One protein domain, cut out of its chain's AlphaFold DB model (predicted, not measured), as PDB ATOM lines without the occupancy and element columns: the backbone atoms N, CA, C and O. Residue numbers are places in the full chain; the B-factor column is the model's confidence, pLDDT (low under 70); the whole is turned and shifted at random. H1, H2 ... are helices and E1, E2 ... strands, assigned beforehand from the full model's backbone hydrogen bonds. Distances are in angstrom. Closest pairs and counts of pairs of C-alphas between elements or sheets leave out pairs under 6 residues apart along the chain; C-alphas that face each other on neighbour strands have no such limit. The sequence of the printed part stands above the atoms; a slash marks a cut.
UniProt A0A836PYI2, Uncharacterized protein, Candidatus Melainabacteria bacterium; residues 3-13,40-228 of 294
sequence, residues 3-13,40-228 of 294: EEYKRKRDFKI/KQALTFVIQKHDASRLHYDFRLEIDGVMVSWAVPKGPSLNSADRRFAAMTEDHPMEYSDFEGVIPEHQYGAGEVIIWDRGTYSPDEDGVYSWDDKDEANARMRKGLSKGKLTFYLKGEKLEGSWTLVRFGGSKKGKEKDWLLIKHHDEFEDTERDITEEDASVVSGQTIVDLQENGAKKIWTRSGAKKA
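AT A GLANCE: This is residues 3 to 13 and 40 to 228 of the 294 residues of an uncharacterized protein of Candidatus Melainabacteria bacterium (UniProt A0A836PYI2). A closed barrel of eight antiparallel strands makes the core, running round as E1 E2 E3 E4 E9 E8 E7 E6 and back to E1, with E5 added beside E6. H3 runs across its outside, H2 and H4 also pack on the outside, the small hairpin of E10 and E11 lies near H2 and E5, and H1 lies off the barrel. The printed part has 200 residues, with four named helices and eleven named strands in the order H1 E1 E2 E3 E4 H2 E5 E6 H3 E7 E8 E9 H4 E10 E11. The class is mixed, helices and strands; the whole is compact, with a radius of gyration of the C-alphas of 16.5 A, and rounded, spanning 46 by 38 by 36 A.

HOW THE PARTS SIT: In the barrel, E1, residues 43 to 51, E2, 55 to 63, E3, 66 to 72, and E4, 84 to 88, form a meander, each strand the antiparallel neighbour of the one before; N 48 and O 58, 2.9 A, N 59 and O 70, 2.8 A, and N 71 and O 87, 2.8 A, are within hydrogen-bond range. E7, 149 to 156, E8, 160 to 167, and E9, 178 to 183, form another, with N 163 and O 152 at 2.8 A and N 180 and O 166 at 2.8 A. E4 pairs with E9 through N 86 and O 179, 2.8 A. E6, 111 to 125, bends by 63 degrees at residue 120; it pairs with E1 through N 47 and O 117, 2.8 A, with E7 through N 155 and O 120, 2.8 A, and with E5, 101 to 103, through N 103 and O 111, 2.8 A. H3, 134 to 147, is on the barrel, outside it, at a height of 7.7 A over the sheet, and runs across the strands at 80 degrees to E6 on the local plane; its closest C-alphas to E7 are those of Gly 144 and Leu 150, 4.8 A. H4, 208 to 214, is on it at 8.9 A, slantwise at 37 degrees to E6 on the local plane, and H2, 94 to 98, at 7.3 A; both lie outside. E10, 218 to 221, and E11, 224 to 227, form a hairpin, with N 219 and O 226 at 2.9 A; the closest C-alphas of E10 and H2 are those of Thr 221 and Asp 98, 5.1 A. H1, 3 to 7, is not on the barrel. Every O i to N i+4 pair is within hydrogen-bond range in H1, H3 and H4; H2 has 0 of 1, but 2 of 2 O i to N i+3 pairs.

IN THESE COORDINATES: E6 is the longest strand, 36.5 A from first to last C-alpha; E1 measures 26.5 A, E2 25.4 A and H3 19.8 A. H1 begins at C-alpha 3, (-11.271, 35.033, 26.991), and E11 ends at C-alpha 227, (-34.949, 47.531, 34.881).

THE WHOLE: The farthest C-alphas, those of Ser 171 and Lys 227, are 46.2 A apart. Residues 14 to 39 are not printed, and C-alphas 13 and 40 are 37.4 A apart across the cut. The links E3 to E4 and E9 to H4 are long, and residues 184 to 207 hold no named element. The mean pLDDT of the printed part is 89.7; residue 40, residues 170 to 175 and residues 215 to 228 are under 70.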
ATOM      1  N   GLU A   3     -12.085  35.041  25.760       73.31
ATOM      2  CA  GLU A   3     -11.271  35.033  26.991       73.31
ATOM      3  C   GLU A   3     -10.830  36.436  27.416       73.31
ATOM      4  O   GLU A   3     -10.926  36.787  28.593       73.31
ATOM      5  N   GLU A   4     -10.392  37.263  26.463       74.25
ATOM      6  CA  GLU A   4      -9.959  38.626  26.765       74.25
ATOM      7  C   GLU A   4     -11.130  39.520  27.194       74.25
ATOM      8  O   GLU A   4     -10.992  40.267  28.163       74.25
ATOM      9  N   TYR A   5     -12.295  39.374  26.554       81.62
ATOM     10  CA  TYR A   5     -13.531  40.060  26.944       81.62
ATOM     11  C   TYR A   5     -13.899  39.770  28.400       81.62
ATOM     12  O   TYR A   5     -14.050  40.686  29.208       81.62
ATOM     13  N   LYS A   6     -13.956  38.485  28.766       78.81
ATOM     14  CA  LYS A   6     -14.298  38.062  30.129       78.81
ATOM     15  C   LYS A   6     -13.273  38.530  31.158       78.81
ATOM     16  O   LYS A   6     -13.652  38.863  32.272       78.81
ATOM     17  N   ARG A   7     -11.988  38.587  30.794       80.44
ATOM     18  CA  ARG A   7     -10.920  39.084  31.675       80.44
ATOM     19  C   ARG A   7     -11.031  40.589  31.944       80.44
ATOM     20  O   ARG A   7     -10.635  41.035  33.015       80.44
ATOM     21  N   LYS A   8     -11.529  41.371  30.980       80.94
ATOM     22  CA  LYS A   8     -11.629  42.841  31.073       80.94
ATOM     23  C   LYS A   8     -12.931  43.349  31.697       80.94
ATOM     24  O   LYS A   8     -13.084  44.563  31.812       80.94
ATOM     25  N   ARG A   9     -13.879  42.476  32.053       82.00
ATOM     26  CA  ARG A   9     -15.203  42.869  32.560       82.00
ATOM     27  C   ARG A   9     -15.481  42.293  33.935       82.00
ATOM     28  O   ARG A   9     -15.318  41.098  34.158       82.00
ATOM     29  N   ASP A  10     -15.983  43.142  34.828       77.75
ATOM     30  CA  ASP A  10     -16.576  42.693  36.081       77.75
ATOM     31  C   ASP A  10     -18.104  42.649  35.954       77.75
ATOM     32  O   ASP A  10     -18.807  43.629  36.206       77.75
ATOM     33  N   PHE A  11     -18.632  41.479  35.588       78.69
ATOM     34  CA  PHE A  11     -20.073  41.243  35.414       78.69
ATOM     35  C   PHE A  11     -20.892  41.324  36.713       78.69
ATOM     36  O   PHE A  11     -22.114  41.176  36.677       78.69
ATOM     37  N   LYS A  12     -20.258  41.536  37.877       73.38
ATOM     38  CA  LYS A  12     -20.980  41.876  39.115       73.38
ATOM     39  C   LYS A  12     -21.353  43.359  39.163       73.38
ATOM     40  O   LYS A  12     -22.272  43.716  39.898       73.38
ATOM     41  N   ILE A  13     -20.637  44.195  38.408       70.38
ATOM     42  CA  ILE A  13     -20.754  45.657  38.405       70.38
ATOM     43  C   ILE A  13     -21.360  46.150  37.093       70.38
ATOM     44  O   ILE A  13     -22.247  46.998  37.115       70.38
ATOM     45  N   LYS A  40     -30.619  28.393   7.200       64.81
ATOM     46  CA  LYS A  40     -30.797  29.468   6.213       64.81
ATOM     47  C   LYS A  40     -30.886  30.797   6.959       64.81
ATOM     48  O   LYS A  40     -31.974  31.243   7.318       64.81
ATOM     49  N   GLN A  41     -29.751  31.327   7.379       81.69
ATOM     50  CA  GLN A  41     -29.701  32.483   8.250       81.69
ATOM     51  C   GLN A  41     -28.444  33.274   7.936       81.69
ATOM     52  O   GLN A  41     -27.336  32.812   8.206       81.69
ATOM     53  N   ALA A  42     -28.652  34.485   7.428       91.12
ATOM     54  CA  ALA A  42     -27.604  35.469   7.233       91.12
ATOM     55  C   ALA A  42     -26.857  35.766   8.547       91.12
ATOM     56  O   ALA A  42     -27.388  35.575   9.652       91.12
ATOM     57  N   LEU A  43     -25.617  36.233   8.424       96.94
ATOM     58  CA  LEU A  43     -24.840  36.712   9.563       96.94
ATOM     59  C   LEU A  43     -25.404  38.055  10.033       96.94
ATOM     60  O   LEU A  43     -25.998  38.799   9.252       96.94
ATOM     61  N   THR A  44     -25.255  38.364  11.317       97.62
ATOM     62  CA  THR A  44     -25.746  39.631  11.887       97.62
ATOM     63  C   THR A  44     -24.621  40.621  12.142       97.62
ATOM     64  O   THR A  44     -23.511  40.220  12.489       97.62
ATOM     65  N   PHE A  45     -24.920  41.913  12.048       98.62
ATOM     66  CA  PHE A  45     -24.008  42.972  12.475       98.62
ATOM     67  C   PHE A  45     -24.700  43.944  13.431       98.62
ATOM     68  O   PHE A  45     -25.932  44.030  13.485       98.62
ATOM     69  N   VAL A  46     -23.888  44.683  14.180       98.62
ATOM     70  CA  VAL A  46     -24.338  45.807  15.003       98.62
ATOM     71  C   VAL A  46     -23.288  46.907  14.972       98.62
ATOM     72  O   VAL A  46     -22.085  46.634  14.923       98.62
ATOM     73  N   ILE A  47     -23.750  48.147  15.042       98.75
ATOM     74  CA  ILE A  47     -22.915  49.321  15.245       98.75
ATOM     75  C   ILE A  47     -23.435  50.026  16.485       98.75
ATOM     76  O   ILE A  47     -24.594  50.436  16.543       98.75
ATOM     77  N   GLN A  48     -22.583  50.151  17.493       98.44
ATOM     78  CA  GLN A  48     -22.925  50.836  18.733       98.44
ATOM     79  C   GLN A  48     -22.221  52.186  18.786       98.44
ATOM     80  O   GLN A  48     -21.006  52.249  18.624       98.44
ATOM     81  N   LYS A  49     -22.964  53.266  19.031       98.31
ATOM     82  CA  LYS A  49     -22.368  54.573  19.335       98.31
ATOM     83  C   LYS A  49     -22.067  54.603  20.828       98.31
ATOM     84  O   LYS A  49     -22.943  54.292  21.633       98.31
ATOM     85  N   HIS A  50     -20.830  54.934  21.172       97.44
ATOM     86  CA  HIS A  50     -20.293  54.767  22.515       97.44
ATOM     87  C   HIS A  50     -19.596  56.051  22.973       97.44
ATOM     88  O   HIS A  50     -18.539  56.420  22.450       97.44
ATOM     89  N   ASP A  51     -20.183  56.736  23.955       96.38
ATOM     90  CA  ASP A  51     -19.593  57.912  24.603       96.38
ATOM     91  C   ASP A  51     -18.756  57.493  25.814       96.38
ATOM     92  O   ASP A  51     -19.174  57.602  26.964       96.38
ATOM     93  N   ALA A  52     -17.580  56.929  25.528       92.62
ATOM     94  CA  ALA A  52     -16.615  56.532  26.548       92.62
ATOM     95  C   ALA A  52     -15.702  57.709  26.942       92.62
ATOM     96  O   ALA A  52     -16.108  58.866  27.005       92.62
ATOM     97  N   SER A  53     -14.403  57.456  27.141       90.56
ATOM     98  CA  SER A  53     -13.409  58.537  27.251       90.56
ATOM     99  C   SER A  53     -13.373  59.436  26.009       90.56
ATOM    100  O   SER A  53     -13.013  60.612  26.088       90.56
ATOM    101  N   ARG A  54     -13.723  58.870  24.852       93.81
ATOM    102  CA  ARG A  54     -13.932  59.560  23.585       93.81
ATOM    103  C   ARG A  54     -15.134  58.931  22.900       93.81
ATOM    104  O   ARG A  54     -15.247  57.703  22.885       93.81
ATOM    105  N   LEU A  55     -15.953  59.762  22.266       96.94
ATOM    106  CA  LEU A  55     -16.993  59.288  21.369       96.94
ATOM    107  C   LEU A  55     -16.369  58.463  20.237       96.94
ATOM    108  O   LEU A  55     -15.402  58.892  19.600       96.94
ATOM    109  N   HIS A  56     -16.915  57.277  20.010       98.31
ATOM    110  CA  HIS A  56     -16.562  56.399  18.900       98.31
ATOM    111  C   HIS A  56     -17.738  55.482  18.558       98.31
ATOM    112  O   HIS A  56     -18.756  55.460  19.254       98.31
ATOM    113  N   TYR A  57     -17.587  54.730  17.471       98.69
ATOM    114  CA  TYR A  57     -18.552  53.727  17.042       98.69
ATOM    115  C   TYR A  57     -17.903  52.350  17.091       98.69
ATOM    116  O   TYR A  57     -16.897  52.116  16.426       98.69
ATOM    117  N   ASP A  58     -18.463  51.436  17.866       98.44
ATOM    118  CA  ASP A  58     -18.063  50.038  17.867       98.44
ATOM    119  C   ASP A  58     -18.786  49.300  16.734       98.44
ATOM    120  O   ASP A  58     -19.982  49.019  16.820       98.44
ATOM    121  N   PHE A  59     -18.058  48.983  15.667       98.69
ATOM    122  CA  PHE A  59     -18.530  48.227  14.511       98.69
ATOM    123  C   PHE A  59     -18.266  46.737  14.726       98.69
ATOM    124  O   PHE A  59     -17.123  46.345  14.977       98.69
ATOM    125  N   ARG A  60     -19.295  45.889  14.631       98.62
ATOM    126  CA  ARG A  60     -19.157  44.464  14.962       98.62
ATOM    127  C   ARG A  60     -19.853  43.555  13.957       98.62
ATOM    128  O   ARG A  60     -21.016  43.768  13.620       98.62
ATOM    129  N   LEU A  61     -19.157  42.493  13.565       98.56
ATOM    130  CA  LEU A  61     -19.629  41.469  12.632       98.56
ATOM    131  C   LEU A  61     -19.675  40.098  13.318       98.56
ATOM    132  O   LEU A  61     -18.707  39.697  13.967       98.56
ATOM    133  N   GLU A  62     -20.779  39.368  13.160       97.81
ATOM    134  CA  GLU A  62     -20.869  37.968  13.586       97.81
ATOM    135  C   GLU A  62     -19.958  37.068  12.740       97.81
ATOM    136  O   GLU A  62     -20.258  36.784  11.586       97.81
ATOM    137  N   ILE A  63     -18.911  36.504  13.338       97.00
ATOM    138  CA  ILE A  63     -18.066  35.489  12.696       97.00
ATOM    139  C   ILE A  63     -17.904  34.322  13.669       97.00
ATOM    140  O   ILE A  63     -17.497  34.504  14.811       97.00
ATOM    141  N   ASP A  64     -18.264  33.113  13.236       94.44
ATOM    142  CA  ASP A  64     -18.188  31.875  14.026       94.44
ATOM    143  C   ASP A  64     -18.878  31.955  15.406       94.44
ATOM    144  O   ASP A  64     -18.469  31.322  16.382       94.44
ATOM    145  N   GLY A  65     -19.974  32.718  15.485       91.38
ATOM    146  CA  GLY A  65     -20.780  32.861  16.699       91.38
ATOM    147  C   GLY A  65     -20.168  33.771  17.767       91.38
ATOM    148  O   GLY A  65     -20.534  33.649  18.940       91.38
ATOM    149  N   VAL A  66     -19.252  34.663  17.384       94.56
ATOM    150  CA  VAL A  66     -18.787  35.798  18.194       94.56
ATOM    151  C   VAL A  66     -18.872  37.097  17.393       94.56
ATOM    152  O   VAL A  66     -18.916  37.075  16.166       94.56
ATOM    153  N   MET A  67     -18.876  38.233  18.086       97.00
ATOM    154  CA  MET A  67     -18.886  39.565  17.486       97.00
ATOM    155  C   MET A  67     -17.451  40.080  17.352       97.00
ATOM    156  O   MET A  67     -16.905  40.677  18.287       97.00
ATOM    157  N   VAL A  68     -16.844  39.850  16.191       97.94
ATOM    158  CA  VAL A  68     -15.529  40.416  15.857       97.94
ATOM    159  C   VAL A  68     -15.699  41.923  15.696       97.94
ATOM    160  O   VAL A  68     -16.613  42.369  15.002       97.94
ATOM    161  N   SER A  69     -14.879  42.700  16.404       98.06
ATOM    162  CA  SER A  69     -15.185  44.099  16.715       98.06
ATOM    163  C   SER A  69     -14.060  45.066  16.345       98.06
ATOM    164  O   SER A  69     -12.875  44.751  16.474       98.06
ATOM    165  N   TRP A  70     -14.449  46.276  15.939       98.38
ATOM    166  CA  TRP A  70     -13.560  47.403  15.680       98.38
ATOM    167  C   TRP A  70     -14.131  48.697  16.260       98.38
ATOM    168  O   TRP A  70     -15.298  49.010  16.045       98.38
ATOM    169  N   ALA A  71     -13.298  49.494  16.921       97.88
ATOM    170  CA  ALA A  71     -13.627  50.860  17.310       97.88
ATOM    171  C   ALA A  71     -13.300  51.827  16.161       97.88
ATOM    172  O   ALA A  71     -12.156  51.911  15.713       97.88
ATOM    173  N   VAL A  72     -14.296  52.585  15.707       98.56
ATOM    174  CA  VAL A  72     -14.230  53.544  14.595       98.56
ATOM    175  C   VAL A  72     -14.441  54.958  15.157       98.56
ATOM    176  O   VAL A  72     -15.584  55.382  15.342       98.56
ATOM    177  N   PRO A  73     -13.373  55.727  15.460       98.06
ATOM    178  CA  PRO A  73     -13.493  56.979  16.216       98.06
ATOM    179  C   PRO A  73     -14.359  58.052  15.553       98.06
ATOM    180  O   PRO A  73     -15.045  58.796  16.239       98.06
ATOM    181  N   LYS A  74     -14.326  58.137  14.220       98.00
ATOM    182  CA  LYS A  74     -15.145  59.095  13.463       98.00
ATOM    183  C   LYS A  74     -16.495  58.517  13.024       98.00
ATOM    184  O   LYS A  74     -17.288  59.242  12.445       98.00
ATOM    185  N   GLY A  75     -16.748  57.231  13.264       98.31
ATOM    186  CA  GLY A  75     -17.895  56.518  12.702       98.31
ATOM    187  C   GLY A  75     -17.746  56.160  11.218       98.31
ATOM    188  O   GLY A  75     -16.733  56.518  10.597       98.31
ATOM    189  N   PRO A  76     -18.725  55.424  10.663       98.44
ATOM    190  CA  PRO A  76     -18.796  55.097   9.239       98.44
ATOM    191  C   PRO A  76     -18.982  56.360   8.377       98.44
ATOM    192  O   PRO A  76     -19.321  57.425   8.885       98.44
ATOM    193  N   SER A  77     -18.735  56.238   7.073       98.62
ATOM    194  CA  SER A  77     -19.007  57.280   6.074       98.62
ATOM    195  C   SER A  77     -19.651  56.646   4.860       98.62
ATOM    196  O   SER A  77     -19.198  55.582   4.442       98.62
ATOM    197  N   LEU A  78     -20.668  57.296   4.299       98.69
ATOM    198  CA  LEU A  78     -21.273  56.881   3.033       98.69
ATOM    199  C   LEU A  78     -20.453  57.333   1.819       98.69
ATOM    200  O   LEU A  78     -20.693  56.844   0.722       98.69
ATOM    201  N   ASN A  79     -19.457  58.202   2.011       98.44
ATOM    202  CA  ASN A  79     -18.565  58.646   0.951       98.44
ATOM    203  C   ASN A  79     -17.456  57.604   0.717       98.44
ATOM    204  O   ASN A  79     -16.646  57.334   1.610       98.44
ATOM    205  N   SER A  80     -17.375  57.037  -0.487       97.81
ATOM    206  CA  SER A  80     -16.371  56.017  -0.834       97.81
ATOM    207  C   SER A  80     -14.929  56.539  -0.872       97.81
ATOM    208  O   SER A  80     -13.985  55.744  -0.827       97.81
ATOM    209  N   ALA A  81     -14.719  57.858  -0.937       97.75
ATOM    210  CA  ALA A  81     -13.396  58.476  -0.870       97.75
ATOM    211  C   ALA A  81     -12.842  58.501   0.563       97.75
ATOM    212  O   ALA A  81     -11.623  58.530   0.762       97.75
ATOM    213  N   ASP A  82     -13.713  58.415   1.572       98.12
ATOM    214  CA  ASP A  82     -13.294  58.397   2.965       98.12
ATOM    215  C   ASP A  82     -12.578  57.088   3.324       98.12
ATOM    216  O   ASP A  82     -12.889  55.989   2.860       98.12
ATOM    217  N   ARG A  83     -11.585  57.204   4.207       97.81
ATOM    218  CA  ARG A  83     -10.867  56.074   4.807       97.81
ATOM    219  C   ARG A  83     -10.997  56.184   6.321       97.81
ATOM    220  O   ARG A  83     -10.257  56.931   6.963       97.81
ATOM    221  N   ARG A  84     -11.974  55.487   6.907       98.19
ATOM    222  CA  ARG A  84     -12.263  55.580   8.347       98.19
ATOM    223  C   ARG A  84     -11.373  54.610   9.114       98.19
ATOM    224  O   ARG A  84     -11.444  53.405   8.914       98.19
ATOM    225  N   PHE A  85     -10.523  55.131   9.998       97.81
ATOM    226  CA  PHE A  85      -9.715  54.288  10.881       97.81
ATOM    227  C   PHE A  85     -10.608  53.428  11.784       97.81
ATOM    228  O   PHE A  85     -11.537  53.945  12.404       97.81
ATOM    229  N   ALA A  86     -10.291  52.140  11.866       98.06
ATOM    230  CA  ALA A  86     -11.004  51.117  12.610       98.06
ATOM    231  C   ALA A  86      -9.985  50.283  13.407       98.06
ATOM    232  O   ALA A  86      -9.259  49.461  12.852       98.06
ATOM    233  N   ALA A  87      -9.903  50.502  14.716       96.25
ATOM    234  CA  ALA A  87      -9.007  49.749  15.590       96.25
ATOM    235  C   ALA A  87      -9.682  48.450  16.034       96.25
ATOM    236  O   ALA A  87     -10.703  48.498  16.711       96.25
ATOM    237  N   MET A  88      -9.120  47.294  15.689       95.31
ATOM    238  CA  MET A  88      -9.643  45.995  16.111       95.31
ATOM    239  C   MET A  88      -9.579  45.859  17.638       95.31
ATOM    240  O   MET A  88      -8.520  46.047  18.250       95.31
ATOM    241  N   THR A  89     -10.715  45.524  18.243       93.88
ATOM    242  CA  THR A  89     -10.890  45.326  19.687       93.88
ATOM    243  C   THR A  89     -11.151  43.850  19.995       93.88
ATOM    244  O   THR A  89     -10.983  42.980  19.140       93.88
ATOM    245  N   GLU A  90     -11.473  43.533  21.245       91.69
ATOM    246  CA  GLU A  90     -11.753  42.163  21.666       91.69
ATOM    247  C   GLU A  90     -13.043  41.628  21.037       91.69
ATOM    248  O   GLU A  90     -13.996  42.372  20.801       91.69
ATOM    249  N   ASP A  91     -13.117  40.313  20.844       92.81
ATOM    250  CA  ASP A  91     -14.366  39.661  20.457       92.81
ATOM    251  C   ASP A  91     -15.420  39.844  21.555       92.81
ATOM    252  O   ASP A  91     -15.151  39.612  22.735       92.81
ATOM    253  N   HIS A  92     -16.641  40.196  21.165       93.06
ATOM    254  CA  HIS A  92     -17.766  40.327  22.087       93.06
ATOM    255  C   HIS A  92     -18.719  39.125  21.957       93.06
ATOM    256  O   HIS A  92     -18.803  38.503  20.894       93.06
ATOM    257  N   PRO A  93     -19.440  38.742  23.026       92.06
ATOM    258  CA  PRO A  93     -20.460  37.705  22.925       92.06
ATOM    259  C   PRO A  93     -21.620  38.165  22.036       92.06
ATOM    260  O   PRO A  93     -21.912  39.357  21.957       92.06
ATOM    261  N   MET A  94     -22.322  37.224  21.401       91.56
ATOM    262  CA  MET A  94     -23.465  37.540  20.531       91.56
ATOM    263  C   MET A  94     -24.548  38.335  21.260       91.56
ATOM    264  O   MET A  94     -25.141  39.244  20.688       91.56
ATOM    265  N   GLU A  95     -24.773  38.049  22.540       88.44
ATOM    266  CA  GLU A  95     -25.741  38.757  23.378       88.44
ATOM    267  C   GLU A  95     -25.409  40.246  23.547       88.44
ATOM    268  O   GLU A  95     -26.303  41.038  23.843       88.44
ATOM    269  N   TYR A  96     -24.147  40.642  23.348       89.06
ATOM    270  CA  TYR A  96     -23.720  42.041  23.416       89.06
ATOM    271  C   TYR A  96     -24.320  42.892  22.296       89.06
ATOM    272  O   TYR A  96     -24.471  44.100  22.454       89.06
ATOM    273  N   SER A  97     -24.699  42.265  21.178       90.06
ATOM    274  CA  SER A  97     -25.331  42.955  20.048       90.06
ATOM    275  C   SER A  97     -26.697  43.559  20.373       90.06
ATOM    276  O   SER A  97     -27.166  44.432  19.651       90.06
ATOM    277  N   ASP A  98     -27.316  43.133  21.474       89.06
ATOM    278  CA  ASP A  98     -28.586  43.670  21.952       89.06
ATOM    279  C   ASP A  98     -28.411  44.619  23.153       89.06
ATOM    280  O   ASP A  98     -29.414  44.990  23.758       89.06
ATOM    281  N   PHE A  99     -27.180  44.983  23.540       89.69
ATOM    282  CA  PHE A  99     -26.934  45.855  24.691       89.69
ATOM    283  C   PHE A  99     -27.039  47.343  24.332       89.69
ATOM    284  O   PHE A  99     -26.349  47.832  23.436       89.69
ATOM    285  N   GLU A 100     -27.855  48.053  25.112       90.62
ATOM    286  CA  GLU A 100     -27.972  49.510  25.150       90.62
ATOM    287  C   GLU A 100     -28.174  49.968  26.603       90.62
ATOM    288  O   GLU A 100     -28.998  49.402  27.335       90.62
ATOM    289  N   GLY A 101     -27.411  50.974  27.034       90.44
ATOM    290  CA  GLY A 101     -27.427  51.475  28.404       90.44
ATOM    291  C   GLY A 101     -26.148  52.213  28.792       90.44
ATOM    292  O   GLY A 101     -25.444  52.752  27.947       90.44
ATOM    293  N   VAL A 102     -25.848  52.243  30.093       89.69
ATOM    294  CA  VAL A 102     -24.662  52.926  30.636       89.69
ATOM    295  C   VAL A 102     -23.736  51.902  31.277       89.69
ATOM    296  O   VAL A 102     -24.158  51.138  32.152       89.69
ATOM    297  N   ILE A 103     -22.478  51.895  30.847       86.38
ATOM    298  CA  ILE A 103     -21.400  51.129  31.468       86.38
ATOM    299  C   ILE A 103     -20.851  51.970  32.632       86.38
ATOM    300  O   ILE A 103     -20.439  53.111  32.408       86.38
ATOM    301  N   PRO A 104     -20.855  51.452  33.878       84.75
ATOM    302  CA  PRO A 104     -20.496  52.242  35.055       84.75
ATOM    303  C   PRO A 104     -19.078  52.814  35.010       84.75
ATOM    304  O   PRO A 104     -18.166  52.206  34.449       84.75
ATOM    305  N   GLU A 105     -18.874  53.951  35.680       82.44
ATOM    306  CA  GLU A 105     -17.545  54.544  35.865       82.44
ATOM    307  C   GLU A 105     -16.548  53.526  36.454       82.44
ATOM    308  O   GLU A 105     -16.908  52.625  37.215       82.44
ATOM    309  N   HIS A 106     -15.272  53.669  36.082       81.88
ATOM    310  CA  HIS A 106     -14.167  52.772  36.455       81.88
ATOM    311  C   HIS A 106     -14.252  51.336  35.915       81.88
ATOM    312  O   HIS A 106     -13.341  50.544  36.159       81.88
ATOM    313  N   GLN A 107     -15.288  50.995  35.146       83.56
ATOM    314  CA  GLN A 107     -15.293  49.789  34.324       83.56
ATOM    315  C   GLN A 107     -14.585  50.044  32.991       83.56
ATOM    316  O   GLN A 107     -14.485  51.172  32.501       83.56
ATOM    317  N   TYR A 108     -14.073  48.975  32.384       78.44
ATOM    318  CA  TYR A 108     -13.526  49.071  31.038       78.44
ATOM    319  C   TYR A 108     -14.652  49.384  30.052       78.44
ATOM    320  O   TYR A 108     -15.626  48.640  29.979       78.44
ATOM    321  N   GLY A 109     -14.484  50.449  29.267       83.38
ATOM    322  CA  GLY A 109     -15.538  50.940  28.382       83.38
ATOM    323  C   GLY A 109     -16.632  51.710  29.122       83.38
ATOM    324  O   GLY A 109     -17.756  51.710  28.658       83.38
ATOM    325  N   ALA A 110     -16.338  52.319  30.277       88.38
ATOM    326  CA  ALA A 110     -17.279  53.207  30.961       88.38
ATOM    327  C   ALA A 110     -17.801  54.303  30.022       88.38
ATOM    328  O   ALA A 110     -16.991  54.951  29.352       88.38
ATOM    329  N   GLY A 111     -19.118  54.519  30.020       91.75
ATOM    330  CA  GLY A 111     -19.784  55.437  29.099       91.75
ATOM    331  C   GLY A 111     -21.199  55.011  28.723       91.75
ATOM    332  O   GLY A 111     -21.664  53.921  29.074       91.75
ATOM    333  N   GLU A 112     -21.899  55.878  28.003       94.50
ATOM    334  CA  GLU A 112     -23.200  55.569  27.412       94.50
ATOM    335  C   GLU A 112     -23.037  54.822  26.083       94.50
ATOM    336  O   GLU A 112     -22.198  55.172  25.252       94.50
ATOM    337  N   VAL A 113     -23.865  53.802  25.862       95.88
ATOM    338  CA  VAL A 113     -23.858  52.958  24.664       95.88
ATOM    339  C   VAL A 113     -25.271  52.859  24.113       95.88
ATOM    340  O   VAL A 113     -26.170  52.420  24.829       95.88
ATOM    341  N   ILE A 114     -25.451  53.181  22.832       96.75
ATOM    342  CA  ILE A 114     -26.698  52.945  22.085       96.75
ATOM    343  C   ILE A 114     -26.472  52.021  20.892       96.75
ATOM    344  O   ILE A 114     -25.378  52.002  20.320       96.75
ATOM    345  N   ILE A 115     -27.512  51.296  20.473       97.88
ATOM    346  CA  ILE A 115     -27.502  50.552  19.207       97.88
ATOM    347  C   ILE A 115     -27.801  51.542  18.081       97.88
ATOM    348  O   ILE A 115     -28.953  51.860  17.799       97.88
ATOM    349  N   TRP A 116     -26.743  52.061  17.465       98.69
ATOM    350  CA  TRP A 116     -26.833  53.092  16.435       98.69
ATOM    351  C   TRP A 116     -27.296  52.537  15.088       98.69
ATOM    352  O   TRP A 116     -28.028  53.228  14.394       98.69
ATOM    353  N   ASP A 117     -26.904  51.311  14.743       98.75
ATOM    354  CA  ASP A 117     -27.421  50.567  13.590       98.75
ATOM    355  C   ASP A 117     -27.334  49.059  13.865       98.75
ATOM    356  O   ASP A 117     -26.531  48.600  14.689       98.75
ATOM    357  N   ARG A 118     -28.167  48.269  13.195       98.25
ATOM    358  CA  ARG A 118     -28.147  46.807  13.271       98.25
ATOM    359  C   ARG A 118     -28.754  46.212  12.016       98.25
ATOM    360  O   ARG A 118     -29.624  46.808  11.398       98.25
ATOM    361  N   GLY A 119     -28.387  44.975  11.722       97.94
ATOM    362  CA  GLY A 119     -29.019  44.270  10.622       97.94
ATOM    363  C   GLY A 119     -28.387  42.927  10.328       97.94
ATOM    364  O   GLY A 119     -27.804  42.270  11.200       97.94
ATOM    365  N   THR A 120     -28.517  42.522   9.072       98.00
ATOM    366  CA  THR A 120     -27.869  41.319   8.545       98.00
ATOM    367  C   THR A 120     -26.838  41.687   7.501       98.00
ATOM    368  O   THR A 120     -26.891  42.763   6.911       98.00
ATOM    369  N   TYR A 121     -25.882  40.801   7.280       98.44
ATOM    370  CA  TYR A 121     -24.881  40.989   6.253       98.44
ATOM    371  C   TYR A 121     -24.491  39.661   5.612       98.44
ATOM    372  O   TYR A 121     -24.709  38.576   6.164       98.44
ATOM    373  N   SER A 122     -23.878  39.773   4.443       98.06
ATOM    374  CA  SER A 122     -23.241  38.674   3.731       98.06
ATOM    375  C   SER A 122     -21.808  39.064   3.377       98.06
ATOM    376  O   SER A 122     -21.574  40.240   3.096       98.06
ATOM    377  N   PRO A 123     -20.842  38.125   3.326       97.75
ATOM    378  CA  PRO A 123     -19.622  38.378   2.566       97.75
ATOM    379  C   PRO A 123     -19.980  38.770   1.128       97.75
ATOM    380  O   PRO A 123     -20.960  38.268   0.568       97.75
ATOM    381  N   ASP A 124     -19.186  39.664   0.560       95.94
ATOM    382  CA  ASP A 124     -19.291  40.134  -0.817       95.94
ATOM    383  C   ASP A 124     -17.915  39.952  -1.460       95.94
ATOM    384  O   ASP A 124     -16.917  40.482  -0.979       95.94
ATOM    385  N   GLU A 125     -17.837  39.131  -2.498       91.38
ATOM    386  CA  GLU A 125     -16.637  38.980  -3.321       91.38
ATOM    387  C   GLU A 125     -17.120  39.110  -4.754       91.38
ATOM    388  O   GLU A 125     -17.744  38.191  -5.281       91.38
ATOM    389  N   ASP A 126     -16.920  40.298  -5.317       87.81
ATOM    390  CA  ASP A 126     -17.315  40.651  -6.678       87.81
ATOM    391  C   ASP A 126     -18.812  40.398  -6.959       87.81
ATOM    392  O   ASP A 126     -19.189  39.849  -7.993       87.81
ATOM    393  N   GLY A 127     -19.682  40.773  -6.010       89.31
ATOM    394  CA  GLY A 127     -21.139  40.619  -6.116       89.31
ATOM    395  C   GLY A 127     -21.653  39.219  -5.772       89.31
ATOM    396  O   GLY A 127     -22.853  38.955  -5.872       89.31
ATOM    397  N   VAL A 128     -20.775  38.301  -5.353       94.00
ATOM    398  CA  VAL A 128     -21.163  36.954  -4.919       94.00
ATOM    399  C   VAL A 128     -21.432  36.934  -3.417       94.00
ATOM    400  O   VAL A 128     -20.512  37.039  -2.597       94.00
ATOM    401  N   TYR A 129     -22.693  36.705  -3.055       96.25
ATOM    402  CA  TYR A 129     -23.184  36.678  -1.675       96.25
ATOM    403  C   TYR A 129     -23.462  35.257  -1.159       96.25
ATOM    404  O   TYR A 129     -23.769  34.355  -1.930       96.25
ATOM    405  N   SER A 130     -23.439  35.084   0.163       95.19
ATOM    406  CA  SER A 130     -23.770  33.850   0.889       95.19
ATOM    407  C   SER A 130     -24.864  34.125   1.941       95.19
ATOM    408  O   SER A 130     -24.668  33.904   3.134       95.19
ATOM    409  N   TRP A 131     -26.021  34.655   1.521       94.81
ATOM    410  CA  TRP A 131     -27.131  35.016   2.428       94.81
ATOM    411  C   TRP A 131     -27.772  33.808   3.132       94.81
ATOM    412  O   TRP A 131     -28.170  33.906   4.294       94.81
ATOM    413  N   ASP A 132     -27.861  32.675   2.431       92.62
ATOM    414  CA  ASP A 132     -28.607  31.489   2.873       92.62
ATOM    415  C   ASP A 132     -27.716  30.326   3.337       92.62
ATOM    416  O   ASP A 132     -28.234  29.315   3.820       92.62
ATOM    417  N   ASP A 133     -26.392  30.470   3.240       93.19
ATOM    418  CA  ASP A 133     -25.421  29.487   3.721       93.19
ATOM    419  C   ASP A 133     -24.501  30.117   4.769       93.19
ATOM    420  O   ASP A 133     -23.494  30.764   4.477       93.19
ATOM    421  N   LYS A 134     -24.867  29.910   6.035       93.00
ATOM    422  CA  LYS A 134     -24.124  30.440   7.176       93.00
ATOM    423  C   LYS A 134     -22.740  29.809   7.330       93.00
ATOM    424  O   LYS A 134     -21.831  30.477   7.827       93.00
ATOM    425  N   ASP A 135     -22.567  28.542   6.960       92.94
ATOM    426  CA  ASP A 135     -21.285  27.851   7.118       92.94
ATOM    427  C   ASP A 135     -20.295  28.343   6.054       92.94
ATOM    428  O   ASP A 135     -19.145  28.663   6.375       92.94
ATOM    429  N   GLU A 136     -20.764  28.514   4.814       95.00
ATOM    430  CA  GLU A 136     -20.010  29.155   3.736       95.00
ATOM    431  C   GLU A 136     -19.684  30.616   4.072       95.00
ATOM    432  O   GLU A 136     -18.520  31.024   3.986       95.00
ATOM    433  N   ALA A 137     -20.674  31.392   4.530       96.88
ATOM    434  CA  ALA A 137     -20.478  32.790   4.902       96.88
ATOM    435  C   ALA A 137     -19.391  32.938   5.977       96.88
ATOM    436  O   ALA A 137     -18.458  33.733   5.826       96.88
ATOM    437  N   ASN A 138     -19.446  32.115   7.029       96.50
ATOM    438  CA  ASN A 138     -18.410  32.077   8.062       96.50
ATOM    439  C   ASN A 138     -17.045  31.666   7.501       96.50
ATOM    440  O   ASN A 138     -16.027  32.255   7.869       96.50
ATOM    441  N   ALA A 139     -16.991  30.684   6.595       96.19
ATOM    442  CA  ALA A 139     -15.739  30.268   5.971       96.19
ATOM    443  C   ALA A 139     -15.075  31.401   5.176       96.19
ATOM    444  O   ALA A 139     -13.866  31.626   5.320       96.19
ATOM    445  N   ARG A 140     -15.858  32.153   4.396       97.12
ATOM    446  CA  ARG A 140     -15.388  33.318   3.629       97.12
ATOM    447  C   ARG A 140     -14.932  34.448   4.552       97.12
ATOM    448  O   ARG A 140     -13.816  34.944   4.394       97.12
ATOM    449  N   MET A 141     -15.720  34.778   5.576       97.94
ATOM    450  CA  MET A 141     -15.366  35.810   6.559       97.94
ATOM    451  C   MET A 141     -14.093  35.462   7.339       97.94
ATOM    452  O   MET A 141     -13.207  36.304   7.475       97.94
ATOM    453  N   ARG A 142     -13.923  34.210   7.777       96.19
ATOM    454  CA  ARG A 142     -12.703  33.749   8.465       96.19
ATOM    455  C   ARG A 142     -11.463  33.866   7.582       96.19
ATOM    456  O   ARG A 142     -10.411  34.312   8.044       96.19
ATOM    457  N   LYS A 143     -11.584  33.485   6.307       95.56
ATOM    458  CA  LYS A 143     -10.511  33.609   5.309       95.56
ATOM    459  C   LYS A 143     -10.146  35.075   5.061       95.56
ATOM    460  O   LYS A 143      -8.966  35.392   4.956       95.56
ATOM    461  N   GLY A 144     -11.132  35.965   4.970       96.25
ATOM    462  CA  GLY A 144     -10.885  37.398   4.811       96.25
ATOM    463  C   GLY A 144     -10.231  38.025   6.048       96.25
ATOM    464  O   GLY A 144      -9.264  38.778   5.924       96.25
ATOM    465  N   LEU A 145     -10.676  37.640   7.248       94.88
ATOM    466  CA  LEU A 145     -10.123  38.126   8.513       94.88
ATOM    467  C   LEU A 145      -8.645  37.743   8.658       94.88
ATOM    468  O   LEU A 145      -7.819  38.594   8.986       94.88
ATOM    469  N   SER A 146      -8.282  36.493   8.342       92.56
ATOM    470  CA  SER A 146      -6.884  36.042   8.396       92.56
ATOM    471  C   SER A 146      -6.002  36.756   7.367       92.56
ATOM    472  O   SER A 146      -4.885  37.176   7.686       92.56
ATOM    473  N   LYS A 147      -6.531  36.974   6.155       93.44
ATOM    474  CA  LYS A 147      -5.865  37.735   5.088       93.44
ATOM    475  C   LYS A 147      -5.755  39.234   5.376       93.44
ATOM    476  O   LYS A 147      -4.917  39.892   4.767       93.44
ATOM    477  N   GLY A 148      -6.550  39.780   6.295       95.19
ATOM    478  CA  GLY A 148      -6.583  41.219   6.560       95.19
ATOM    479  C   GLY A 148      -7.447  42.013   5.576       95.19
ATOM    480  O   GLY A 148      -7.223  43.208   5.417       95.19
ATOM    481  N   LYS A 149      -8.398  41.372   4.887       96.31
ATOM    482  CA  LYS A 149      -9.363  42.032   3.997       96.31
ATOM    483  C   LYS A 149     -10.719  41.348   4.115       96.31
ATOM    484  O   LYS A 149     -10.872  40.200   3.707       96.31
ATOM    485  N   LEU A 150     -11.700  42.070   4.637       97.94
ATOM    486  CA  LEU A 150     -13.102  41.672   4.664       97.94
ATOM    487  C   LEU A 150     -13.859  42.540   3.671       97.94
ATOM    488  O   LEU A 150     -13.696  43.754   3.685       97.94
ATOM    489  N   THR A 151     -14.672  41.925   2.826       98.31
ATOM    490  CA  THR A 151     -15.599  42.634   1.942       98.31
ATOM    491  C   THR A 151     -16.974  42.036   2.180       98.31
ATOM    492  O   THR A 151     -17.106  40.813   2.291       98.31
ATOM    493  N   PHE A 152     -17.961  42.890   2.412       98.56
ATOM    494  CA  PHE A 152     -19.274  42.472   2.880       98.56
ATOM    495  C   PHE A 152     -20.346  43.477   2.482       98.56
ATOM    496  O   PHE A 152     -20.093  44.676   2.396       98.56
ATOM    497  N   TYR A 153     -21.557  42.966   2.301       98.62
ATOM    498  CA  TYR A 153     -22.744  43.744   1.997       98.62
ATOM    499  C   TYR A 153     -23.631  43.838   3.235       98.62
ATOM    500  O   TYR A 153     -24.029  42.805   3.786       98.62
ATOM    501  N   LEU A 154     -23.942  45.059   3.670       98.75
ATOM    502  CA  LEU A 154     -24.801  45.339   4.817       98.75
ATOM    503  C   LEU A 154     -26.254  45.532   4.374       98.75
ATOM    504  O   LEU A 154     -26.534  46.165   3.363       98.75
ATOM    505  N   LYS A 155     -27.174  44.990   5.169       98.56
ATOM    506  CA  LYS A 155     -28.609  45.297   5.150       98.56
ATOM    507  C   LYS A 155     -29.002  45.747   6.552       98.56
ATOM    508  O   LYS A 155     -29.417  44.914   7.370       98.56
ATOM    509  N   GLY A 156     -28.713  47.011   6.844       98.38
ATOM    510  CA  GLY A 156     -29.012  47.693   8.101       98.38
ATOM    511  C   GLY A 156     -30.257  48.558   8.038       98.38
ATOM    512  O   GLY A 156     -30.942  48.606   7.023       98.38
ATOM    513  N   GLU A 157     -30.511  49.259   9.138       98.38
ATOM    514  CA  GLU A 157     -31.516  50.325   9.203       98.38
ATOM    515  C   GLU A 157     -30.929  51.655   8.698       98.38
ATOM    516  O   GLU A 157     -31.652  52.484   8.152       98.38
ATOM    517  N   LYS A 158     -29.614  51.865   8.889       98.44
ATOM    518  CA  LYS A 158     -28.892  53.068   8.432       98.44
ATOM    519  C   LYS A 158     -27.860  52.779   7.355       98.44
ATOM    520  O   LYS A 158     -27.745  53.547   6.404       98.44
ATOM    521  N   LEU A 159     -27.061  51.721   7.525       98.62
ATOM    522  CA  LEU A 159     -26.036  51.353   6.553       98.62
ATOM    523  C   LEU A 159     -26.510  50.225   5.642       98.62
ATOM    524  O   LEU A 159     -26.812  49.118   6.089       98.62
ATOM    525  N   GLU A 160     -26.448  50.495   4.345       98.50
ATOM    526  CA  GLU A 160     -26.715  49.533   3.280       98.50
ATOM    527  C   GLU A 160     -25.555  49.507   2.271       98.50
ATOM    528  O   GLU A 160     -24.617  50.314   2.340       98.50
ATOM    529  N   GLY A 161     -25.574  48.534   1.362       98.25
ATOM    530  CA  GLY A 161     -24.578  48.410   0.300       98.25
ATOM    531  C   GLY A 161     -23.304  47.668   0.707       98.25
ATOM    532  O   GLY A 161     -23.218  47.031   1.761       98.25
ATOM    533  N   SER A 162     -22.300  47.735  -0.162       98.25
ATOM    534  CA  SER A 162     -21.013  47.058  -0.031       98.25
ATOM    535  C   SER A 162     -19.978  47.910   0.708       98.25
ATOM    536  O   SER A 162     -19.804  49.108   0.470       98.25
ATOM    537  N   TRP A 163     -19.208  47.247   1.565       98.75
ATOM    538  CA  TRP A 163     -18.178  47.831   2.420       98.75
ATOM    539  C   TRP A 163     -16.947  46.930   2.469       98.75
ATOM    540  O   TRP A 163     -17.017  45.721   2.226       98.75
ATOM    541  N   THR A 164     -15.809  47.501   2.858       98.56
ATOM    542  CA  THR A 164     -14.603  46.728   3.152       98.56
ATOM    543  C   THR A 164     -13.914  47.185   4.431       98.56
ATOM    544  O   THR A 164     -13.847  48.374   4.745       98.56
ATOM    545  N   LEU A 165     -13.377  46.209   5.165       98.44
ATOM    546  CA  LEU A 165     -12.389  46.404   6.218       98.44
ATOM    547  C   LEU A 165     -11.045  45.881   5.714       98.44
ATOM    548  O   LEU A 165     -10.907  44.688   5.432       98.44
ATOM    549  N   VAL A 166     -10.039  46.752   5.642       97.19
ATOM    550  CA  VAL A 166      -8.684  46.399   5.191       97.19
ATOM    551  C   VAL A 166      -7.670  46.702   6.283       97.19
ATOM    552  O   VAL A 166      -7.554  47.838   6.737       97.19
ATOM    553  N   ARG A 167      -6.910  45.690   6.695       94.69
ATOM    554  CA  ARG A 167      -5.818  45.829   7.657       94.69
ATOM    555  C   ARG A 167      -4.636  46.527   6.997       94.69
ATOM    556  O   ARG A 167      -4.196  46.122   5.923       94.69
ATOM    557  N   PHE A 168      -4.080  47.531   7.661       85.56
ATOM    558  CA  PHE A 168      -2.916  48.273   7.185       85.56
ATOM    559  C   PHE A 168      -1.831  48.324   8.268       85.56
ATOM    560  O   PHE A 168      -2.100  48.130   9.444       85.56
ATOM    561  N   GLY A 169      -0.571  48.545   7.877       71.25
ATOM    562  CA  GLY A 169       0.543  48.666   8.833       71.25
ATOM    563  C   GLY A 169       1.502  47.469   8.927       71.25
ATOM    564  O   GLY A 169       2.511  47.577   9.626       71.25
ATOM    565  N   GLY A 170       1.268  46.395   8.161       62.62
ATOM    566  CA  GLY A 170       2.209  45.280   7.951       62.62
ATOM    567  C   GLY A 170       2.479  44.403   9.185       62.62
ATOM    568  O   GLY A 170       1.882  44.583  10.240       62.62
ATOM    569  N   SER A 171       3.415  43.454   9.064       55.19
ATOM    570  CA  SER A 171       3.746  42.428  10.079       55.19
ATOM    571  C   SER A 171       4.487  42.949  11.325       55.19
ATOM    572  O   SER A 171       5.118  42.175  12.047       55.19
ATOM    573  N   LYS A 172       4.482  44.264  11.580       60.62
ATOM    574  CA  LYS A 172       5.110  44.828  12.783       60.62
ATOM    575  C   LYS A 172       4.220  44.539  13.990       60.62
ATOM    576  O   LYS A 172       3.044  44.897  14.007       60.62
ATOM    577  N   LYS A 173       4.811  43.929  15.021       56.53
ATOM    578  CA  LYS A 173       4.154  43.585  16.288       56.53
ATOM    579  C   LYS A 173       3.355  44.784  16.823       56.53
ATOM    580  O   LYS A 173       3.925  45.844  17.062       56.53
ATOM    581  N   GLY A 174       2.041  44.612  16.978       61.94
ATOM    582  CA  GLY A 174       1.113  45.644  17.462       61.94
ATOM    583  C   GLY A 174       0.272  46.343  16.386       61.94
ATOM    584  O   GLY A 174      -0.803  46.826  16.720       61.94
ATOM    585  N   LYS A 175       0.683  46.331  15.108       67.88
ATOM    586  CA  LYS A 175      -0.080  46.943  13.997       67.88
ATOM    587  C   LYS A 175      -1.117  46.022  13.355       67.88
ATOM    588  O   LYS A 175      -1.862  46.434  12.479       67.88
ATOM    589  N   GLU A 176      -1.227  44.783  13.830       71.62
ATOM    590  CA  GLU A 176      -2.244  43.827  13.364       71.62
ATOM    591  C   GLU A 176      -3.685  44.272  13.681       71.62
ATOM    592  O   GLU A 176      -4.646  43.712  13.148       71.62
ATOM    593  N   LYS A 177      -3.826  45.287  14.544       85.38
ATOM    594  CA  LYS A 177      -5.095  45.855  14.992       85.38
ATOM    595  C   LYS A 177      -5.542  47.076  14.192       85.38
ATOM    596  O   LYS A 177      -6.658  47.533  14.408       85.38
ATOM    597  N   ASP A 178      -4.729  47.590  13.275       94.31
ATOM    598  CA  ASP A 178      -5.041  48.816  12.541       94.31
ATOM    599  C   ASP A 178      -5.755  48.479  11.224       94.31
ATOM    600  O   ASP A 178      -5.181  47.865  10.322       94.31
ATOM    601  N   TRP A 179      -7.028  48.866  11.106       97.62
ATOM    602  CA  TRP A 179      -7.851  48.640   9.916       97.62
ATOM    603  C   TRP A 179      -8.438  49.945   9.379       97.62
ATOM    604  O   TRP A 179      -8.532  50.953  10.079       97.62
ATOM    605  N   LEU A 180      -8.839  49.926   8.113       98.06
ATOM    606  CA  LEU A 180      -9.628  50.971   7.474       98.06
ATOM    607  C   LEU A 180     -10.989  50.398   7.101       98.06
ATOM    608  O   LEU A 180     -11.043  49.387   6.405       98.06
ATOM    609  N   LEU A 181     -12.057  51.059   7.539       98.75
ATOM    610  CA  LEU A 181     -13.418  50.877   7.052       98.75
ATOM    611  C   LEU A 181     -13.644  51.823   5.869       98.75
ATOM    612  O   LEU A 181     -13.377  53.026   5.966       98.75
ATOM    613  N   ILE A 182     -14.108  51.269   4.754       98.62
ATOM    614  CA  ILE A 182     -14.258  51.979   3.483       98.62
ATOM    615  C   ILE A 182     -15.577  51.547   2.840       98.62
ATOM    616  O   ILE A 182     -15.853  50.349   2.741       98.62
ATOM    617  N   LYS A 183     -16.376  52.517   2.396       98.69
ATOM    618  CA  LYS A 183     -17.572  52.288   1.582       98.69
ATOM    619  C   LYS A 183     -17.159  51.995   0.135       98.69
ATOM    620  O   LYS A 183     -16.275  52.664  -0.392       98.69
ATOM    621  N   HIS A 184     -17.755  50.990  -0.502       98.00
ATOM    622  CA  HIS A 184     -17.577  50.781  -1.943       98.00
ATOM    623  C   HIS A 184     -18.498  51.702  -2.750       98.00
ATOM    624  O   HIS A 184     -19.538  52.136  -2.256       98.00
ATOM    625  N   HIS A 185     -18.126  51.952  -4.005       97.50
ATOM    626  CA  HIS A 185     -19.032  52.555  -4.978       97.50
ATOM    627  C   HIS A 185     -20.195  51.598  -5.260       97.50
ATOM    628  O   HIS A 185     -19.975  50.487  -5.744       97.50
ATOM    629  N   ASP A 186     -21.410  52.029  -4.943       96.69
ATOM    630  CA  ASP A 186     -22.671  51.369  -5.283       96.69
ATOM    631  C   ASP A 186     -23.823  52.387  -5.164       96.69
ATOM    632  O   ASP A 186     -23.591  53.572  -4.929       96.69
ATOM    633  N   GLU A 187     -25.065  51.937  -5.336       97.50
ATOM    634  CA  GLU A 187     -26.264  52.790  -5.299       97.50
ATOM    635  C   GLU A 187     -26.563  53.445  -3.934       97.50
ATOM    636  O   GLU A 187     -27.351  54.386  -3.877       97.50
ATOM    637  N   PHE A 188     -25.933  52.978  -2.850       98.00
ATOM    638  CA  PHE A 188     -26.085  53.494  -1.483       98.00
ATOM    639  C   PHE A 188     -24.930  54.420  -1.068       98.00
ATOM    640  O   PHE A 188     -24.809  54.785   0.104       98.00
ATOM    641  N   GLU A 189     -24.025  54.754  -1.990       97.88
ATOM    642  CA  GLU A 189     -23.025  55.798  -1.774       97.88
ATOM    643  C   GLU A 189     -23.687  57.182  -1.700       97.88
ATOM    644  O   GLU A 189     -24.536  57.525  -2.520       97.88
ATOM    645  N   ASP A 190     -23.248  58.001  -0.744       98.00
ATOM    646  CA  ASP A 190     -23.671  59.396  -0.616       98.00
ATOM    647  C   ASP A 190     -22.482  60.250  -0.153       98.00
ATOM    648  O   ASP A 190     -21.895  60.004   0.905       98.00
ATOM    649  N   THR A 191     -22.085  61.231  -0.970       97.00
ATOM    650  CA  THR A 191     -20.928  62.097  -0.694       97.00
ATOM    651  C   THR A 191     -21.272  63.331   0.128       97.00
ATOM    652  O   THR A 191     -20.357  63.943   0.680       97.00
ATOM    653  N   GLU A 192     -22.553  63.692   0.214       97.06
ATOM    654  CA  GLU A 192     -23.022  64.928   0.847       97.06
ATOM    655  C   GLU A 192     -23.610  64.673   2.239       97.06
ATOM    656  O   GLU A 192     -23.527  65.533   3.118       97.06
ATOM    657  N   ARG A 193     -24.196  63.491   2.466       97.19
ATOM    658  CA  ARG A 193     -24.818  63.121   3.743       97.19
ATOM    659  C   ARG A 193     -23.792  62.619   4.754       97.19
ATOM    660  O   ARG A 193     -23.204  61.547   4.597       97.19
ATOM    661  N   ASP A 194     -23.662  63.330   5.873       97.50
ATOM    662  CA  ASP A 194     -23.015  62.782   7.065       97.50
ATOM    663  C   ASP A 194     -23.998  61.886   7.828       97.50
ATOM    664  O   ASP A 194     -24.794  62.335   8.648       97.50
ATOM    665  N   ILE A 195     -23.914  60.579   7.572       98.06
ATOM    666  CA  ILE A 195     -24.771  59.586   8.227       98.06
ATOM    667  C   ILE A 195     -24.667  59.626   9.759       98.06
ATOM    668  O   ILE A 195     -25.598  59.225  10.450       98.06
ATOM    669  N   THR A 196     -23.562  60.124  10.326       97.44
ATOM    670  CA  THR A 196     -23.371  60.160  11.784       97.44
ATOM    671  C   THR A 196     -24.235  61.201  12.498       97.44
ATOM    672  O   THR A 196     -24.371  61.122  13.726       97.44
ATOM    673  N   GLU A 197     -24.860  62.117  11.748       97.38
ATOM    674  CA  GLU A 197     -25.873  63.052  12.250       97.38
ATOM    675  C   GLU A 197     -27.183  62.351  12.638       97.38
ATOM    676  O   GLU A 197     -27.919  62.857  13.482       97.38
ATOM    677  N   GLU A 198     -27.454  61.151  12.113       97.31
ATOM    678  CA  GLU A 198     -28.555  60.303  12.579       97.31
ATOM    679  C   GLU A 198     -28.183  59.652  13.906       97.31
ATOM    680  O   GLU A 198     -27.789  58.488  13.983       97.31
ATOM    681  N   ASP A 199     -28.250  60.425  14.977       95.88
ATOM    682  CA  ASP A 199     -27.601  60.119  16.247       95.88
ATOM    683  C   ASP A 199     -28.414  59.245  17.214       95.88
ATOM    684  O   ASP A 199     -27.866  58.814  18.233       95.88
ATOM    685  N   ALA A 200     -29.670  58.949  16.883       96.69
ATOM    686  CA  ALA A 200     -30.583  58.154  17.699       96.69
ATOM    687  C   ALA A 200     -30.403  56.636  17.520       96.69
ATOM    688  O   ALA A 200     -29.998  56.144  16.462       96.69
ATOM    689  N   SER A 201     -30.746  55.880  18.563       97.50
ATOM    690  CA  SER A 201     -30.816  54.418  18.551       97.50
ATOM    691  C   SER A 201     -31.888  53.919  17.586       97.50
ATOM    692  O   SER A 201     -33.027  54.386  17.631       97.50
ATOM    693  N   VAL A 202     -31.571  52.895  16.794       97.19
ATOM    694  CA  VAL A 202     -32.559  52.210  15.934       97.19
ATOM    695  C   VAL A 202     -33.486  51.283  16.724       97.19
ATOM    696  O   VAL A 202     -34.465  50.775  16.188       97.19
ATOM    697  N   VAL A 203     -33.192  51.036  18.006       93.06
ATOM    698  CA  VAL A 203     -34.004  50.167  18.872       93.06
ATOM    699  C   VAL A 203     -34.922  50.977  19.778       93.06
ATOM    700  O   VAL A 203     -36.098  50.642  19.916       93.06
ATOM    701  N   SER A 204     -34.394  52.010  20.431       91.31
ATOM    702  CA  SER A 204     -35.132  52.771  21.445       91.31
ATOM    703  C   SER A 204     -35.545  54.173  20.992       91.31
ATOM    704  O   SER A 204     -36.380  54.789  21.653       91.31
ATOM    705  N   GLY A 205     -34.944  54.691  19.916       93.62
ATOM    706  CA  GLY A 205     -35.038  56.098  19.524       93.62
ATOM    707  C   GLY A 205     -34.252  57.062  20.421       93.62
ATOM    708  O   GLY A 205     -34.319  58.264  20.196       93.62
ATOM    709  N   GLN A 206     -33.522  56.577  21.434       92.81
ATOM    710  CA  GLN A 206     -32.756  57.425  22.353       92.81
ATOM    711  C   GLN A 206     -31.397  57.824  21.775       92.81
ATOM    712  O   GLN A 206     -30.722  57.030  21.120       92.81
ATOM    713  N   THR A 207     -30.967  59.038  22.089       95.50
ATOM    714  CA  THR A 207     -29.607  59.533  21.858       95.50
ATOM    715  C   THR A 207     -28.711  59.276  23.075       95.50
ATOM    716  O   THR A 207     -29.169  58.926  24.166       95.50
ATOM    717  N   ILE A 208     -27.402  59.501  22.919       93.81
ATOM    718  CA  ILE A 208     -26.457  59.518  24.051       93.81
ATOM    719  C   ILE A 208     -26.868  60.564  25.098       93.81
ATOM    720  O   ILE A 208     -26.802  60.291  26.296       93.81
ATOM    721  N   VAL A 209     -27.333  61.737  24.655       92.19
ATOM    722  CA  VAL A 209     -27.766  62.822  25.548       92.19
ATOM    723  C   VAL A 209     -28.968  62.378  26.381       92.19
ATOM    724  O   VAL A 209     -28.977  62.569  27.596       92.19
ATOM    725  N   ASP A 210     -29.929  61.680  25.770       90.69
ATOM    726  CA  ASP A 210     -31.086  61.145  26.493       90.69
ATOM    727  C   ASP A 210     -30.679  60.160  27.595       90.69
ATOM    728  O   ASP A 210     -31.274  60.164  28.679       90.69
ATOM    729  N   LEU A 211     -29.672  59.314  27.343       87.12
ATOM    730  CA  LEU A 211     -29.139  58.385  28.345       87.12
ATOM    731  C   LEU A 211     -28.405  59.114  29.478       87.12
ATOM    732  O   LEU A 211     -28.545  58.720  30.640       87.12
ATOM    733  N   GLN A 212     -27.678  60.187  29.162       85.88
ATOM    734  CA  GLN A 212     -26.981  61.022  30.144       85.88
ATOM    735  C   GLN A 212     -27.958  61.752  31.073       85.88
ATOM    736  O   GLN A 212     -27.750  61.781  32.288       85.88
ATOM    737  N   GLU A 213     -29.046  62.301  30.531       83.50
ATOM    738  CA  GLU A 213     -30.035  63.060  31.306       83.50
ATOM    739  C   GLU A 213     -30.955  62.162  32.141       83.50
ATOM    740  O   GLU A 213     -31.258  62.461  33.300       83.50
ATOM    741  N   ASN A 214     -31.397  61.034  31.578       74.94
ATOM    742  CA  ASN A 214     -32.393  60.174  32.223       74.94
ATOM    743  C   ASN A 214     -31.778  59.057  33.079       74.94
ATOM    744  O   ASN A 214     -32.485  58.430  33.889       74.94
ATOM    745  N   GLY A 215     -30.468  58.834  32.932       61.62
ATOM    746  CA  GLY A 215     -29.722  57.733  33.525       61.62
ATOM    747  C   GLY A 215     -30.129  56.369  32.958       61.62
ATOM    748  O   GLY A 215     -31.171  56.208  32.322       61.62
ATOM    749  N   ALA A 216     -29.340  55.339  33.270       57.69
ATOM    750  CA  ALA A 216     -29.515  53.953  32.817       57.69
ATOM    751  C   ALA A 216     -30.758  53.234  33.390       57.69
ATOM    752  O   ALA A 216     -30.710  52.044  33.693       57.69
ATOM    753  N   LYS A 217     -31.886  53.917  33.618       49.19
ATOM    754  CA  LYS A 217     -33.059  53.338  34.300       49.19
ATOM    755  C   LYS A 217     -33.617  52.104  33.575       49.19
ATOM    756  O   LYS A 217     -34.298  51.288  34.203       49.19
ATOM    757  N   LYS A 218     -33.320  51.941  32.283       54.19
ATOM    758  CA  LYS A 218     -33.688  50.781  31.469       54.19
ATOM    759  C   LYS A 218     -32.493  50.327  30.634       54.19
ATOM    760  O   LYS A 218     -31.930  51.124  29.901       54.19
ATOM    761  N   ILE A 219     -32.156  49.044  30.736       59.03
ATOM    762  CA  ILE A 219     -31.289  48.364  29.770       59.03
ATOM    763  C   ILE A 219     -32.223  47.744  28.749       59.03
ATOM    764  O   ILE A 219     -33.087  46.929  29.105       59.03
ATOM    765  N   TRP A 220     -32.084  48.148  27.497       57.34
ATOM    766  CA  TRP A 220     -32.849  47.540  26.422       57.34
ATOM    767  C   TRP A 220     -32.157  46.263  25.959       57.34
ATOM    768  O   TRP A 220     -30.939  46.187  25.885       57.34
ATOM    769  N   THR A 221     -32.962  45.229  25.727       59.28
ATOM    770  CA  THR A 221     -32.556  43.976  25.085       59.28
ATOM    771  C   THR A 221     -33.641  43.596  24.086       59.28
ATOM    772  O   THR A 221     -34.766  44.090  24.183       59.28
ATOM    773  N   ARG A 222     -33.379  42.639  23.191       46.22
ATOM    774  CA  ARG A 222     -34.389  42.109  22.255       46.22
ATOM    775  C   ARG A 222     -35.661  41.562  22.932       46.22
ATOM    776  O   ARG A 222     -36.675  41.364  22.280       46.22
ATOM    777  N   SER A 223     -35.623  41.301  24.242       51.19
ATOM    778  CA  SER A 223     -36.785  40.886  25.047       51.19
ATOM    779  C   SER A 223     -37.553  42.060  25.686       51.19
ATOM    780  O   SER A 223     -38.370  41.825  26.576       51.19
ATOM    781  N   GLY A 224     -37.272  43.302  25.281       50.31
ATOM    782  CA  GLY A 224     -37.829  44.530  25.849       50.31
ATOM    783  C   GLY A 224     -36.940  45.176  26.917       50.31
ATOM    784  O   GLY A 224     -35.898  44.638  27.312       50.31
ATOM    785  N   ALA A 225     -37.369  46.351  27.389       51.44
ATOM    786  CA  ALA A 225     -36.710  47.087  28.462       51.44
ATOM    787  C   ALA A 225     -36.708  46.289  29.773       51.44
ATOM    788  O   ALA A 225     -37.764  45.985  30.335       51.44
ATOM    789  N   LYS A 226     -35.522  46.012  30.314       56.53
ATOM    790  CA  LYS A 226     -35.359  45.500  31.678       56.53
ATOM    791  C   LYS A 226     -34.948  46.637  32.601       56.53
ATOM    792  O   LYS A 226     -34.172  47.509  32.215       56.53
ATOM    793  N   LYS A 227     -35.455  46.628  33.839       46.72
ATOM    794  CA  LYS A 227     -34.949  47.531  34.881       46.72
ATOM    795  C   LYS A 227     -33.467  47.226  35.099       46.72
ATOM    796  O   LYS A 227     -33.122  46.066  35.330       46.72
ATOM    797  N   ALA A 228     -32.620  48.249  35.027       53.41
ATOM    798  CA  ALA A 228     -31.235  48.109  35.451       53.41
ATOM    799  C   ALA A 228     -31.186  47.729  36.936       53.41
ATOM    800  O   ALA A 228     -32.021  48.169  37.733       53.41
TER     801      ALA A 228